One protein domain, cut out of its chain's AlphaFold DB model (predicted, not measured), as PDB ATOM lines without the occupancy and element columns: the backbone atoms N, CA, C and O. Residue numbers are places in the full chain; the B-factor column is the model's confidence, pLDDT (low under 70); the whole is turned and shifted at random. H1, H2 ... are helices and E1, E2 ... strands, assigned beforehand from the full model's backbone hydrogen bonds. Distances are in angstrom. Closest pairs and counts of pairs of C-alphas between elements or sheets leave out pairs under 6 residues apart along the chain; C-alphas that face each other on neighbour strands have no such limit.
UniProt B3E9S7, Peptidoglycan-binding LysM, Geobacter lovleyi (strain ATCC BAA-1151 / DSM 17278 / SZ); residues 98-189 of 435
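AT A GLANCE: This is residues 98 to 189 of the 435 residues of the protein "Peptidoglycan-binding LysM" of Geobacter lovleyi (strain ATCC BAA-1151 / DSM 17278 / SZ) (UniProt B3E9S7). A small three-strand sheet, E3, E4 and E5, makes the middle of this domain; helices H1 and H3 are toward one end of the longest axis, and helix H2 and then the separate two-strand hairpin E1 and E2 are toward the other. H3 runs along the strands of the sheet, H1 and H2 only graze it, and a long link of residues 108 to 118 crosses from H1 to the hairpin. The printed part has 92 residues with three named helices and five named strands, in the order H1, E1, E2, E3, E4, H2, E5, H3; the class is mixed, helices and strands. The sheet in the middle has the order E3, E4, E5 and is mixed; the hairpin is antiparallel. The whole is compact, with a radius of gyration of the C-alphas of 13.1 A and spans of 40 by 29 by 21 A.

IN THESE COORDINATES: Find C-alpha 98 at (109.755, 61.545, 30.763); from there helix H1, residues 98 to 107, runs 14.4 A. Read on to Ile 119, where strand E1, residues 119 to 121, begins, and then to strand E2, residues 126 to 128. Strand E3 is residues 136 to 138. Strand E4, residues 144 to 147, begins at C-alpha 144 at (105.849, 78.013, 27.642) and is 9.9 A long. Helix H2, residues 155 to 164, is 14.4 A long, and strand E5, residues 168 to 171, is 9.8 A. Helix H3, residues 178 to 187, runs 14.0 A and ends at C-alpha 187 at (93.412, 73.511, 27.662).

HOW THE PARTS SIT: Start at the inner strand E4, whose centre is 1.3 A from the mean of the C-alphas. E3 and E4 form an antiparallel hairpin, where you will find N 137 and O 145 at 2.9 A. On the other side of E4, edge strand E5 is parallel to it at 27 degrees, with N 146 and O 169 at 2.8 A. E4, H2 and E5 are a strand-helix-strand unit, two parallel neighbour strands with a helix between them along the chain, and its crossover is right-handed. H2 only grazes the sheet with its residues 158 to 162; its closest C-alphas to E5 are those of Gln 162 and Ile 168, 6.3 A apart. H3 is on the sheet at a height of 10.7 A, only just over E4 and E5, with 3 of its C-alphas falling on each; it runs along the strands, at 15 degrees to E4 on the local plane. The closest C-alphas of H3 and E5 are those of Ile 171 and Leu 185, 6.5 A apart. H1 only grazes the sheet with its residues 100 to 105; the C-alphas of Arg 101 and Leu 137, 7.5 A apart, are its closest to E3. Farther out, E1 and E2 form the other antiparallel hairpin, with N 120 and O 127 at 2.8 A, and each is apart from E3, E4 and E5. The closest C-alphas of E1 and H2 are those of Phe 120 and Lys 164, 7.7 A apart. The three helices touch no other helix, and in H1, H2 and H3 every O i to N i+4 pair is within hydrogen-bond range.

THE WHOLE: The two C-alphas farthest apart are those of Glu 123, between E1 and E2, and Arg 179 in H3, at 41.5 A. The printed part has no cut. The link from H1 to E1, with 11 residues, is the long one. Look at the B-factor column: the mean pLDDT of the printed part is 81.8, and residues 109 to 117, within that long link, are under 70.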
ATOM      1  N   GLN A  98     109.251  61.890  32.086       76.19
ATOM      2  CA  GLN A  98     109.755  61.545  30.763       76.19
ATOM      3  C   GLN A  98     108.658  61.043  29.811       76.19
ATOM      4  O   GLN A  98     108.646  61.420  28.642       76.19
ATOM      5  N   GLN A  99     107.708  60.244  30.298       81.69
ATOM      6  CA  GLN A  99     106.572  59.746  29.520       81.69
ATOM      7  C   GLN A  99     105.665  60.897  29.069       81.69
ATOM      8  O   GLN A  99     105.247  60.937  27.913       81.69
ATOM      9  N   ILE A 100     105.443  61.881  29.949       84.56
ATOM     10  CA  ILE A 100     104.675  63.098  29.641       84.56
ATOM     11  C   ILE A 100     105.385  63.936  28.569       84.56
ATOM     12  O   ILE A 100     104.731  64.405  27.641       84.56
ATOM     13  N   ARG A 101     106.714  64.090  28.652       83.12
ATOM     14  CA  ARG A 101     107.505  64.793  27.623       83.12
ATOM     15  C   ARG A 101     107.414  64.095  26.266       83.12
ATOM     16  O   ARG A 101     107.049  64.733  25.289       83.12
ATOM     17  N   VAL A 102     107.643  62.780  26.219       86.38
ATOM     18  CA  VAL A 102     107.551  61.990  24.976       86.38
ATOM     19  C   VAL A 102     106.151  62.061  24.365       86.38
ATOM     20  O   VAL A 102     106.003  62.132  23.146       86.38
ATOM     21  N   PHE A 103     105.111  62.032  25.198       88.56
ATOM     22  CA  PHE A 103     103.737  62.248  24.753       88.56
ATOM     23  C   PHE A 103     103.552  63.645  24.153       88.56
ATOM     24  O   PHE A 103     103.011  63.770  23.054       88.56
ATOM     25  N   TRP A 104     104.025  64.680  24.845       88.94
ATOM     26  CA  TRP A 104     103.874  66.058  24.398       88.94
ATOM     27  C   TRP A 104     104.609  66.327  23.084       88.94
ATOM     28  O   TRP A 104     104.040  66.945  22.190       88.94
ATOM     29  N   ASP A 105     105.809  65.775  22.914       85.81
ATOM     30  CA  ASP A 105     106.595  65.901  21.682       85.81
ATOM     31  C   ASP A 105     105.915  65.225  20.478       85.81
ATOM     32  O   ASP A 105     106.101  65.643  19.336       85.81
ATOM     33  N   LYS A 106     105.093  64.190  20.704       86.31
ATOM     34  CA  LYS A 106     104.268  63.587  19.639       86.31
ATOM     35  C   LYS A 106     103.091  64.480  19.241       86.31
ATOM     36  O   LYS A 106     102.684  64.450  18.081       86.31
ATOM     37  N   LEU A 107     102.538  65.225  20.198       84.25
ATOM     38  CA  LEU A 107     101.388  66.109  20.008       84.25
ATOM     39  C   LEU A 107     101.799  67.461  19.403       84.25
ATOM     40  O   LEU A 107     101.093  68.009  18.560       84.25
ATOM     41  N   VAL A 108     102.960  67.977  19.807       83.12
ATOM     42  CA  VAL A 108     103.582  69.207  19.309       83.12
ATOM     43  C   VAL A 108     105.027  68.876  18.912       83.12
ATOM     44  O   VAL A 108     105.932  69.020  19.734       83.12
ATOM     45  N   PRO A 109     105.268  68.413  17.665       67.69
ATOM     46  CA  PRO A 109     106.607  68.066  17.202       67.69
ATOM     47  C   PRO A 109     107.539  69.265  17.330       67.69
ATOM     48  O   PRO A 109     107.279  70.332  16.771       67.69
ATOM     49  N   ALA A 110     108.621  69.088  18.085       53.53
ATOM     50  CA  ALA A 110     109.591  70.132  18.365       53.53
ATOM     51  C   ALA A 110     110.313  70.585  17.083       53.53
ATOM     52  O   ALA A 110     111.374  70.085  16.724       53.53
ATOM     53  N   GLY A 111     109.751  71.583  16.405       46.88
ATOM     54  CA  GLY A 111     110.495  72.475  15.513       46.88
ATOM     55  C   GLY A 111     111.219  73.593  16.271       46.88
ATOM     56  O   GLY A 111     111.801  74.477  15.651       46.88
ATOM     57  N   MET A 112     111.157  73.610  17.607       44.09
ATOM     58  CA  MET A 112     111.637  74.717  18.432       44.09
ATOM     59  C   MET A 112     112.384  74.184  19.655       44.09
ATOM     60  O   MET A 112     111.890  73.300  20.347       44.09
ATOM     61  N   SER A 113     113.589  74.723  19.870       45.75
ATOM     62  CA  SER A 113     114.569  74.380  20.907       45.75
ATOM     63  C   SER A 113     113.991  73.905  22.237       45.75
ATOM     64  O   SER A 113     113.034  74.482  22.759       45.75
ATOM     65  N   ALA A 114     114.684  72.931  22.839       53.34
ATOM     66  CA  ALA A 114     114.490  72.542  24.229       53.34
ATOM     67  C   ALA A 114     114.384  73.796  25.122       53.34
ATOM     68  O   ALA A 114     115.206  74.710  24.985       53.34
ATOM     69  N   PRO A 115     113.370  73.876  26.000       58.91
ATOM     70  CA  PRO A 115     113.159  75.059  26.814       58.91
ATOM     71  C   PRO A 115     114.385  75.303  27.697       58.91
ATOM     72  O   PRO A 115     114.804  74.430  28.459       58.91
ATOM     73  N   GLN A 116     114.975  76.489  27.552       62.06
ATOM     74  CA  GLN A 116     116.081  76.937  28.390       62.06
ATOM     75  C   GLN A 116     115.612  77.038  29.851       62.06
ATOM     76  O   GLN A 116     114.441  77.346  30.092       62.06
ATOM     77  N   PRO A 117     116.497  76.777  30.831       67.94
ATOM     78  CA  PRO A 117     116.162  76.952  32.238       67.94
ATOM     79  C   PRO A 117     115.684  78.388  32.488       67.94
ATOM     80  O   PRO A 117     116.326  79.349  32.059       67.94
ATOM     81  N   LEU A 118     114.546  78.531  33.172       73.50
ATOM     82  CA  LEU A 118     113.986  79.838  33.502       73.50
ATOM     83  C   LEU A 118     114.811  80.469  34.624       73.50
ATOM     84  O   LEU A 118     114.782  80.010  35.769       73.50
ATOM     85  N   ILE A 119     115.544  81.522  34.273       77.06
ATOM     86  CA  ILE A 119     116.314  82.340  35.205       77.06
ATOM     87  C   ILE A 119     115.830  83.780  35.054       77.06
ATOM     88  O   ILE A 119     116.077  84.423  34.035       77.06
ATOM     89  N   PHE A 120     115.156  84.292  36.079       78.12
ATOM     90  CA  PHE A 120     114.764  85.691  36.166       78.12
ATOM     91  C   PHE A 120     115.749  86.419  37.072       78.12
ATOM     92  O   PHE A 120     115.792  86.158  38.271       78.12
ATOM     93  N   LYS A 121     116.529  87.334  36.493       76.50
ATOM     94  CA  LYS A 121     117.394  88.247  37.245       76.50
ATOM     95  C   LYS A 121     116.766  89.628  37.284       76.50
ATOM     96  O   LYS A 121     116.337  90.146  36.253       76.50
ATOM     97  N   SER A 122     116.703  90.223  38.463       74.62
ATOM     98  CA  SER A 122     116.272  91.605  38.661       74.62
ATOM     99  C   SER A 122     117.154  92.278  39.704       74.62
ATOM    100  O   SER A 122     117.858  91.608  40.449       74.62
ATOM    101  N   GLU A 123     117.080  93.603  39.805       70.31
ATOM    102  CA  GLU A 123     117.840  94.357  40.812       70.31
ATOM    103  C   GLU A 123     117.474  93.982  42.261       70.31
ATOM    104  O   GLU A 123     118.237  94.261  43.180       70.31
ATOM    105  N   VAL A 124     116.318  93.340  42.472       73.19
ATOM    106  CA  VAL A 124     115.750  93.055  43.800       73.19
ATOM    107  C   VAL A 124     115.768  91.559  44.138       73.19
ATOM    108  O   VAL A 124     115.747  91.191  45.310       73.19
ATOM    109  N   PHE A 125     115.800  90.679  43.133       78.19
ATOM    110  CA  PHE A 125     115.784  89.228  43.328       78.19
ATOM    111  C   PHE A 125     116.347  88.465  42.125       78.19
ATOM    112  O   PHE A 125     116.181  88.893  40.979       78.19
ATOM    113  N   ASP A 126     116.885  87.277  42.408       81.44
ATOM    114  CA  ASP A 126     117.233  86.246  41.431       81.44
ATOM    115  C   ASP A 126     116.355  85.008  41.669       81.44
ATOM    116  O   ASP A 126     116.375  84.414  42.748       81.44
ATOM    117  N   LEU A 127     115.573  84.615  40.662       82.44
ATOM    118  CA  LEU A 127     114.728  83.420  40.686       82.44
ATOM    119  C   LEU A 127     115.214  82.439  39.618       82.44
ATOM    120  O   LEU A 127     115.137  82.726  38.425       82.44
ATOM    121  N   ALA A 128     115.676  81.268  40.048       82.38
ATOM    122  CA  ALA A 128     116.027  80.159  39.170       82.38
ATOM    123  C   ALA A 128     115.068  78.991  39.410       82.38
ATOM    124  O   ALA A 128     114.843  78.592  40.554       82.38
ATOM    125  N   ILE A 129     114.502  78.449  38.333       81.12
ATOM    126  CA  ILE A 129     113.592  77.305  38.389       81.12
ATOM    127  C   ILE A 129     114.339  76.070  37.908       81.12
ATOM    128  O   ILE A 129     114.880  76.049  36.803       81.12
ATOM    129  N   ASP A 130     114.344  75.035  38.739       78.94
ATOM    130  CA  ASP A 130     114.924  73.747  38.388       78.94
ATOM    131  C   ASP A 130     114.031  73.017  37.359       78.94
ATOM    132  O   ASP A 130     112.901  72.646  37.696       78.94
ATOM    133  N   PRO A 131     114.514  72.778  36.121       74.75
ATOM    134  CA  PRO A 131     113.739  72.131  35.063       74.75
ATOM    135  C   PRO A 131     113.522  70.627  35.289       74.75
ATOM    136  O   PRO A 131     112.725  70.015  34.570       74.75
ATOM    137  N   THR A 132     114.236  70.016  36.245       78.25
ATOM    138  CA  THR A 132     113.999  68.624  36.652       78.25
ATOM    139  C   THR A 132     112.784  68.534  37.571       78.25
ATOM    140  O   THR A 132     111.915  67.690  37.376       78.25
ATOM    141  N   ARG A 133     112.659  69.466  38.522       78.56
ATOM    142  CA  ARG A 133     111.522  69.523  39.444       78.56
ATOM    143  C   ARG A 133     110.271  70.135  38.813       78.56
ATOM    144  O   ARG A 133     109.175  69.658  39.093       78.56
ATOM    145  N   TYR A 134     110.441  71.142  37.957       83.50
ATOM    146  CA  TYR A 134     109.364  71.819  37.232       83.50
ATOM    147  C   TYR A 134     109.613  71.739  35.720       83.50
ATOM    148  O   TYR A 134     110.199  72.654  35.134       83.50
ATOM    149  N   PRO A 135     109.207  70.634  35.070       83.81
ATOM    150  CA  PRO A 135     109.377  70.468  33.636       83.81
ATOM    151  C   PRO A 135     108.752  71.610  32.836       83.81
ATOM    152  O   PRO A 135     107.637  72.053  33.116       83.81
ATOM    153  N   LEU A 136     109.471  72.035  31.800       86.81
ATOM    154  CA  LEU A 136     109.017  73.032  30.841       86.81
ATOM    155  C   LEU A 136     108.659  72.346  29.525       86.81
ATOM    156  O   LEU A 136     109.432  71.522  29.033       86.81
ATOM    157  N   LEU A 137     107.511  72.707  28.955       87.06
ATOM    158  CA  LEU A 137     107.041  72.263  27.642       87.06
ATOM    159  C   LEU A 137     106.718  73.480  26.766       87.06
ATOM    160  O   LEU A 137     106.456  74.570  27.274       87.06
ATOM    161  N   LYS A 138     106.724  73.308  25.443       87.38
ATOM    162  CA  LYS A 138     106.286  74.342  24.494       87.38
ATOM    163  C   LYS A 138     104.863  74.070  24.030       87.38
ATOM    164  O   LYS A 138     104.569  72.978  23.561       87.38
ATOM    165  N   ALA A 139     103.984  75.051  24.179       87.31
ATOM    166  CA  ALA A 139     102.616  75.004  23.684       87.31
ATOM    167  C   ALA A 139     102.575  75.123  22.149       87.31
ATOM    168  O   ALA A 139     103.525  75.607  21.530       87.31
ATOM    169  N   ALA A 140     101.466  74.709  21.533       85.50
ATOM    170  CA  ALA A 140     101.255  74.788  20.087       85.50
ATOM    171  C   ALA A 140     101.225  76.239  19.566       85.50
ATOM    172  O   ALA A 140     101.581  76.488  18.417       85.50
ATOM    173  N   ASP A 141     100.881  77.203  20.424       83.12
ATOM    174  CA  ASP A 141     100.938  78.646  20.153       83.12
ATOM    175  C   ASP A 141     102.325  79.277  20.424       83.12
ATOM    176  O   ASP A 141     102.477  80.497  20.373       83.12
ATOM    177  N   GLY A 142     103.346  78.464  20.733       81.88
ATOM    178  CA  GLY A 142     104.728  78.894  20.993       81.88
ATOM    179  C   GLY A 142     105.015  79.340  22.434       81.88
ATOM    180  O   GLY A 142     106.177  79.586  22.787       81.88
ATOM    181  N   ARG A 143     103.988  79.414  23.291       86.38
ATOM    182  CA  ARG A 143     104.121  79.774  24.714       86.38
ATOM    183  C   ARG A 143     104.785  78.665  25.529       86.38
ATOM    184  O   ARG A 143     104.973  77.546  25.055       86.38
ATOM    185  N   THR A 144     105.174  78.976  26.762       88.25
ATOM    186  CA  THR A 144     105.849  78.013  27.642       88.25
ATOM    187  C   THR A 144     104.866  77.489  28.687       88.25
ATOM    188  O   THR A 144     104.150  78.255  29.325       88.25
ATOM    189  N   LEU A 145     104.832  76.176  28.872       88.88
ATOM    190  CA  LEU A 145     104.067  75.495  29.910       88.88
ATOM    191  C   LEU A 145     105.030  75.056  31.010       88.88
ATOM    192  O   LEU A 145     106.035  74.414  30.716       88.88
ATOM    193  N   LEU A 146     104.720  75.377  32.260       88.88
ATOM    194  CA  LEU A 146     105.458  74.936  33.438       88.88
ATOM    195  C   LEU A 146     104.600  73.940  34.215       88.88
ATOM    196  O   LEU A 146     103.475  74.261  34.602       88.88
ATOM    197  N   LEU A 147     105.127  72.737  34.441       88.56
ATOM    198  CA  LEU A 147     104.431  71.678  35.167       88.56
ATOM    199  C   LEU A 147     104.797  71.705  36.658       88.56
ATOM    200  O   LEU A 147     105.924  71.390  37.030       88.56
ATOM    201  N   ASP A 148     103.833  72.036  37.516       87.75
ATOM    202  CA  ASP A 148     103.891  71.883  38.975       87.75
ATOM    203  C   ASP A 148     102.954  70.750  39.418       87.75
ATOM    204  O   ASP A 148     101.947  70.948  40.096       87.75
ATOM    205  N   THR A 149     103.292  69.524  39.019       80.56
ATOM    206  CA  THR A 149     102.478  68.318  39.259       80.56
ATOM    207  C   THR A 149     102.264  67.987  40.738       80.56
ATOM    208  O   THR A 149     101.385  67.195  41.074       80.56
ATOM    209  N   GLY A 150     103.095  68.546  41.623       77.81
ATOM    210  CA  GLY A 150     103.008  68.367  43.072       77.81
ATOM    211  C   GLY A 150     102.334  69.524  43.812       77.81
ATOM    212  O   GLY A 150     102.237  69.451  45.035       77.81
ATOM    213  N   GLY A 151     101.924  70.596  43.119       81.12
ATOM    214  CA  GLY A 151     101.392  71.808  43.758       81.12
ATOM    215  C   GLY A 151     102.374  72.445  44.750       81.12
ATOM    216  O   GLY A 151     101.970  72.996  45.772       81.12
ATOM    217  N   THR A 152     103.674  72.288  44.500       85.38
ATOM    218  CA  THR A 152     104.743  72.668  45.433       85.38
ATOM    219  C   THR A 152     105.253  74.082  45.209       85.38
ATOM    220  O   THR A 152     106.026  74.580  46.030       85.38
ATOM    221  N   LEU A 153     104.869  74.720  44.099       86.31
ATOM    222  CA  LEU A 153     105.322  76.059  43.767       86.31
ATOM    223  C   LEU A 153     104.635  77.080  44.698       86.31
ATOM    224  O   LEU A 153     103.405  77.184  44.693       86.31
ATOM    225  N   PRO A 154     105.388  77.862  45.497       89.12
ATOM    226  CA  PRO A 154     104.786  78.844  46.392       89.12
ATOM    227  C   PRO A 154     103.959  79.889  45.621       89.12
ATOM    228  O   PRO A 154     104.397  80.331  44.553       89.12
ATOM    229  N   PRO A 155     102.822  80.373  46.164       88.12
ATOM    230  CA  PRO A 155     101.972  81.353  45.481       88.12
ATOM    231  C   PRO A 155     102.720  82.615  45.044       88.12
ATOM    232  O   PRO A 155     102.513  83.097  43.936       88.12
ATOM    233  N   LEU A 156     103.652  83.101  45.874       86.62
ATOM    234  CA  LEU A 156     104.493  84.255  45.552       86.62
ATOM    235  C   LEU A 156     105.337  84.020  44.290       86.62
ATOM    236  O   LEU A 156     105.416  84.886  43.426       86.62
ATOM    237  N   VAL A 157     105.940  82.834  44.165       87.44
ATOM    238  CA  VAL A 157     106.758  82.463  43.001       87.44
ATOM    239  C   VAL A 157     105.887  82.375  41.749       87.44
ATOM    240  O   VAL A 157     106.302  82.831  40.689       87.44
ATOM    241  N   ARG A 158     104.653  81.864  41.872       86.94
ATOM    242  CA  ARG A 158     103.678  81.811  40.771       86.94
ATOM    243  C   ARG A 158     103.400  83.195  40.194       86.94
ATOM    244  O   ARG A 158     103.497  83.375  38.983       86.94
ATOM    245  N   THR A 159     103.103  84.156  41.068       86.75
ATOM    246  CA  THR A 159     102.823  85.541  40.676       86.75
ATOM    247  C   THR A 159     104.041  86.181  40.019       86.75
ATOM    248  O   THR A 159     103.912  86.750  38.943       86.75
ATOM    249  N   LEU A 160     105.237  86.008  40.595       86.56
ATOM    250  CA  LEU A 160     106.473  86.559  40.028       86.56
ATOM    251  C   LEU A 160     106.768  86.026  38.619       86.56
ATOM    252  O   LEU A 160     107.160  86.796  37.746       86.56
ATOM    253  N   ILE A 161     106.567  84.724  38.384       86.38
ATOM    254  CA  ILE A 161     106.752  84.119  37.057       86.38
ATOM    255  C   ILE A 161     105.764  84.725  36.057       86.38
ATOM    256  O   ILE A 161     106.171  85.131  34.973       86.38
ATOM    257  N   GLN A 162     104.486  84.815  36.429       86.25
ATOM    258  CA  GLN A 162     103.428  85.334  35.557       86.25
ATOM    259  C   GLN A 162     103.568  86.837  35.273       86.25
ATOM    260  O   GLN A 162     103.238  87.280  34.176       86.25
ATOM    261  N   GLU A 163     104.068  87.621  36.231       86.44
ATOM    262  CA  GLU A 163     104.347  89.051  36.050       86.44
ATOM    263  C   GLU A 163     105.555  89.297  35.142       86.44
ATOM    264  O   GLU A 163     105.540  90.222  34.328       86.44
ATOM    265  N   LYS A 164     106.618  88.492  35.280       85.75
ATOM    266  CA  LYS A 164     107.836  88.640  34.472       85.75
ATOM    267  C   LYS A 164     107.680  88.092  33.061       85.75
ATOM    268  O   LYS A 164     108.204  88.694  32.128       85.75
ATOM    269  N   ASP A 165     106.976  86.976  32.910       83.75
ATOM    270  CA  ASP A 165     106.672  86.374  31.618       83.75
ATOM    271  C   ASP A 165     105.209  85.890  31.591       83.75
ATOM    272  O   ASP A 165     104.910  84.748  31.965       83.75
ATOM    273  N   PRO A 166     104.270  86.731  31.109       83.19
ATOM    274  CA  PRO A 166     102.862  86.355  30.981       83.19
ATOM    275  C   PRO A 166     102.630  85.252  29.932       83.19
ATOM    276  O   PRO A 166     101.524  84.722  29.819       83.19
ATOM    277  N   GLY A 167     103.659  84.894  29.153       82.69
ATOM    278  CA  GLY A 167     103.653  83.758  28.242       82.69
ATOM    279  C   GLY A 167     103.820  82.405  28.938       82.69
ATOM    280  O   GLY A 167     103.658  81.380  28.273       82.69
ATOM    281  N   ILE A 168     104.114  82.367  30.245       86.19
ATOM    282  CA  ILE A 168     104.245  81.119  31.006       86.19
ATOM    283  C   ILE A 168     102.903  80.713  31.620       86.19
ATOM    284  O   ILE A 168     102.348  81.386  32.490       86.19
ATOM    285  N   ARG A 169     102.399  79.546  31.212       89.19
ATOM    286  CA  ARG A 169     101.200  78.914  31.777       89.19
ATOM    287  C   ARG A 169     101.611  77.831  32.774       89.19
ATOM    288  O   ARG A 169     102.373  76.935  32.428       89.19
ATOM    289  N   ILE A 170     101.108  77.904  34.004       88.56
ATOM    290  CA  ILE A 170     101.503  77.001  35.098       88.56
ATOM    291  C   ILE A 170     100.396  75.978  35.352       88.56
ATOM    292  O   ILE A 170      99.320  76.352  35.821       88.56
ATOM    293  N   ILE A 171     100.689  74.704  35.101       88.31
ATOM    294  CA  ILE A 171      99.769  73.573  35.270       88.31
ATOM    295  C   ILE A 171     100.025  72.924  36.627       88.31
ATOM    296  O   ILE A 171     101.155  72.547  36.922       88.31
ATOM    297  N   THR A 172      98.979  72.791  37.442       86.62
ATOM    298  CA  THR A 172      99.079  72.274  38.821       86.62
ATOM    299  C   THR A 172      98.395  70.929  39.039       86.62
ATOM    300  O   THR A 172      98.522  70.356  40.119       86.62
ATOM    301  N   ALA A 173      97.658  70.411  38.053       83.62
ATOM    302  CA  ALA A 173      97.057  69.091  38.168       83.62
ATOM    303  C   ALA A 173      98.101  67.991  38.412       83.62
ATOM    304  O   ALA A 173      99.182  67.966  37.820       83.62
ATOM    305  N   SER A 174      97.726  67.044  39.271       82.38
ATOM    306  CA  SER A 174      98.521  65.853  39.536       82.38
ATOM    307  C   SER A 174      98.277  64.793  38.456       82.38
ATOM    308  O   SER A 174      97.118  64.479  38.182       82.38
ATOM    309  N   PRO A 175      99.332  64.156  37.914       80.19
ATOM    310  CA  PRO A 175      99.209  63.032  36.987       80.19
ATOM    311  C   PRO A 175      98.568  61.767  37.587       80.19
ATOM    312  O   PRO A 175      98.308  60.814  36.856       80.19
ATOM    313  N   ALA A 176      98.314  61.732  38.903       81.94
ATOM    314  CA  ALA A 176      97.540  60.661  39.532       81.94
ATOM    315  C   ALA A 176      96.091  60.618  39.007       81.94
ATOM    316  O   ALA A 176      95.549  59.536  38.789       81.94
ATOM    317  N   ASP A 177      95.498  61.788  38.744       85.38
ATOM    318  CA  ASP A 177      94.250  61.925  37.991       85.38
ATOM    319  C   ASP A 177      94.595  62.278  36.540       85.38
ATOM    320  O   ASP A 177      94.634  63.445  36.138       85.38
ATOM    321  N   GLY A 178      94.900  61.241  35.757       86.69
ATOM    322  CA  GLY A 178      95.378  61.391  34.385       86.69
ATOM    323  C   GLY A 178      94.428  62.196  33.495       86.69
ATOM    324  O   GLY A 178      94.888  63.003  32.689       86.69
ATOM    325  N   ARG A 179      93.105  62.041  33.663       90.50
ATOM    326  CA  ARG A 179      92.119  62.769  32.850       90.50
ATOM    327  C   ARG A 179      92.125  64.253  33.188       90.50
ATOM    328  O   ARG A 179      92.179  65.074  32.275       90.50
ATOM    329  N   ARG A 180      92.100  64.606  34.476       90.88
ATOM    330  CA  ARG A 180      92.164  66.011  34.898       90.88
ATOM    331  C   ARG A 180      93.481  66.662  34.484       90.88
ATOM    332  O   ARG A 180      93.472  67.785  33.987       90.88
ATOM    333  N   PHE A 181      94.593  65.951  34.662       91.12
ATOM    334  CA  PHE A 181      95.910  66.425  34.249       91.12
ATOM    335  C   PHE A 181      95.974  66.718  32.751       91.12
ATOM    336  O   PHE A 181      96.382  67.811  32.363       91.12
ATOM    337  N   LEU A 182      95.523  65.780  31.913       92.25
ATOM    338  CA  LEU A 182      95.469  65.991  30.469       92.25
ATOM    339  C   LEU A 182      94.507  67.121  30.095       92.25
ATOM    340  O   LEU A 182      94.854  67.921  29.239       92.25
ATOM    341  N   GLY A 183      93.361  67.251  30.766       92.44
ATOM    342  CA  GLY A 183      92.434  68.363  30.542       92.44
ATOM    343  C   GLY A 183      93.084  69.731  30.775       92.44
ATOM    344  O   GLY A 183      93.051  70.584  29.889       92.44
ATOM    345  N   GLU A 184      93.751  69.930  31.919       91.56
ATOM    346  CA  GLU A 184      94.460  71.188  32.220       91.56
ATOM    347  C   GLU A 184      95.639  71.437  31.261       91.56
ATOM    348  O   GLU A 184      95.862  72.572  30.820       91.56
ATOM    349  N   LEU A 185      96.378  70.378  30.914       91.50
ATOM    350  CA  LEU A 185      97.511  70.436  29.994       91.50
ATOM    351  C   LEU A 185      97.074  70.812  28.570       91.50
ATOM    352  O   LEU A 185      97.670  71.699  27.960       91.50
ATOM    353  N   LEU A 186      96.017  70.181  28.055       92.56
ATOM    354  CA  LEU A 186      95.492  70.422  26.711       92.56
ATOM    355  C   LEU A 186      94.803  71.782  26.601       92.56
ATOM    356  O   LEU A 186      95.057  72.507  25.640       92.56
ATOM    357  N   ALA A 187      94.021  72.181  27.608       91.44
ATOM    358  CA  ALA A 187      93.412  73.511  27.662       91.44
ATOM    359  C   ALA A 187      94.471  74.628  27.663       91.44
ATOM    360  O   ALA A 187      94.295  75.676  27.040       91.44
ATOM    361  N   SER A 188      95.612  74.387  28.315       89.62
ATOM    362  CA  SER A 188      96.751  75.313  28.337       89.62
ATOM    363  C   SER A 188      97.658  75.194  27.105       89.62
ATOM    364  O   SER A 188      98.568  76.009  26.933       89.62
ATOM    365  N   GLY A 189      97.427  74.203  26.243       87.38
ATOM    366  CA  GLY A 189      98.299  73.831  25.129       87.38
ATOM    367  C   GLY A 189      98.226  74.736  23.902       87.38
ATOM    368  O   GLY A 189      99.103  74.642  23.050       87.38
TER     369      GLY A 189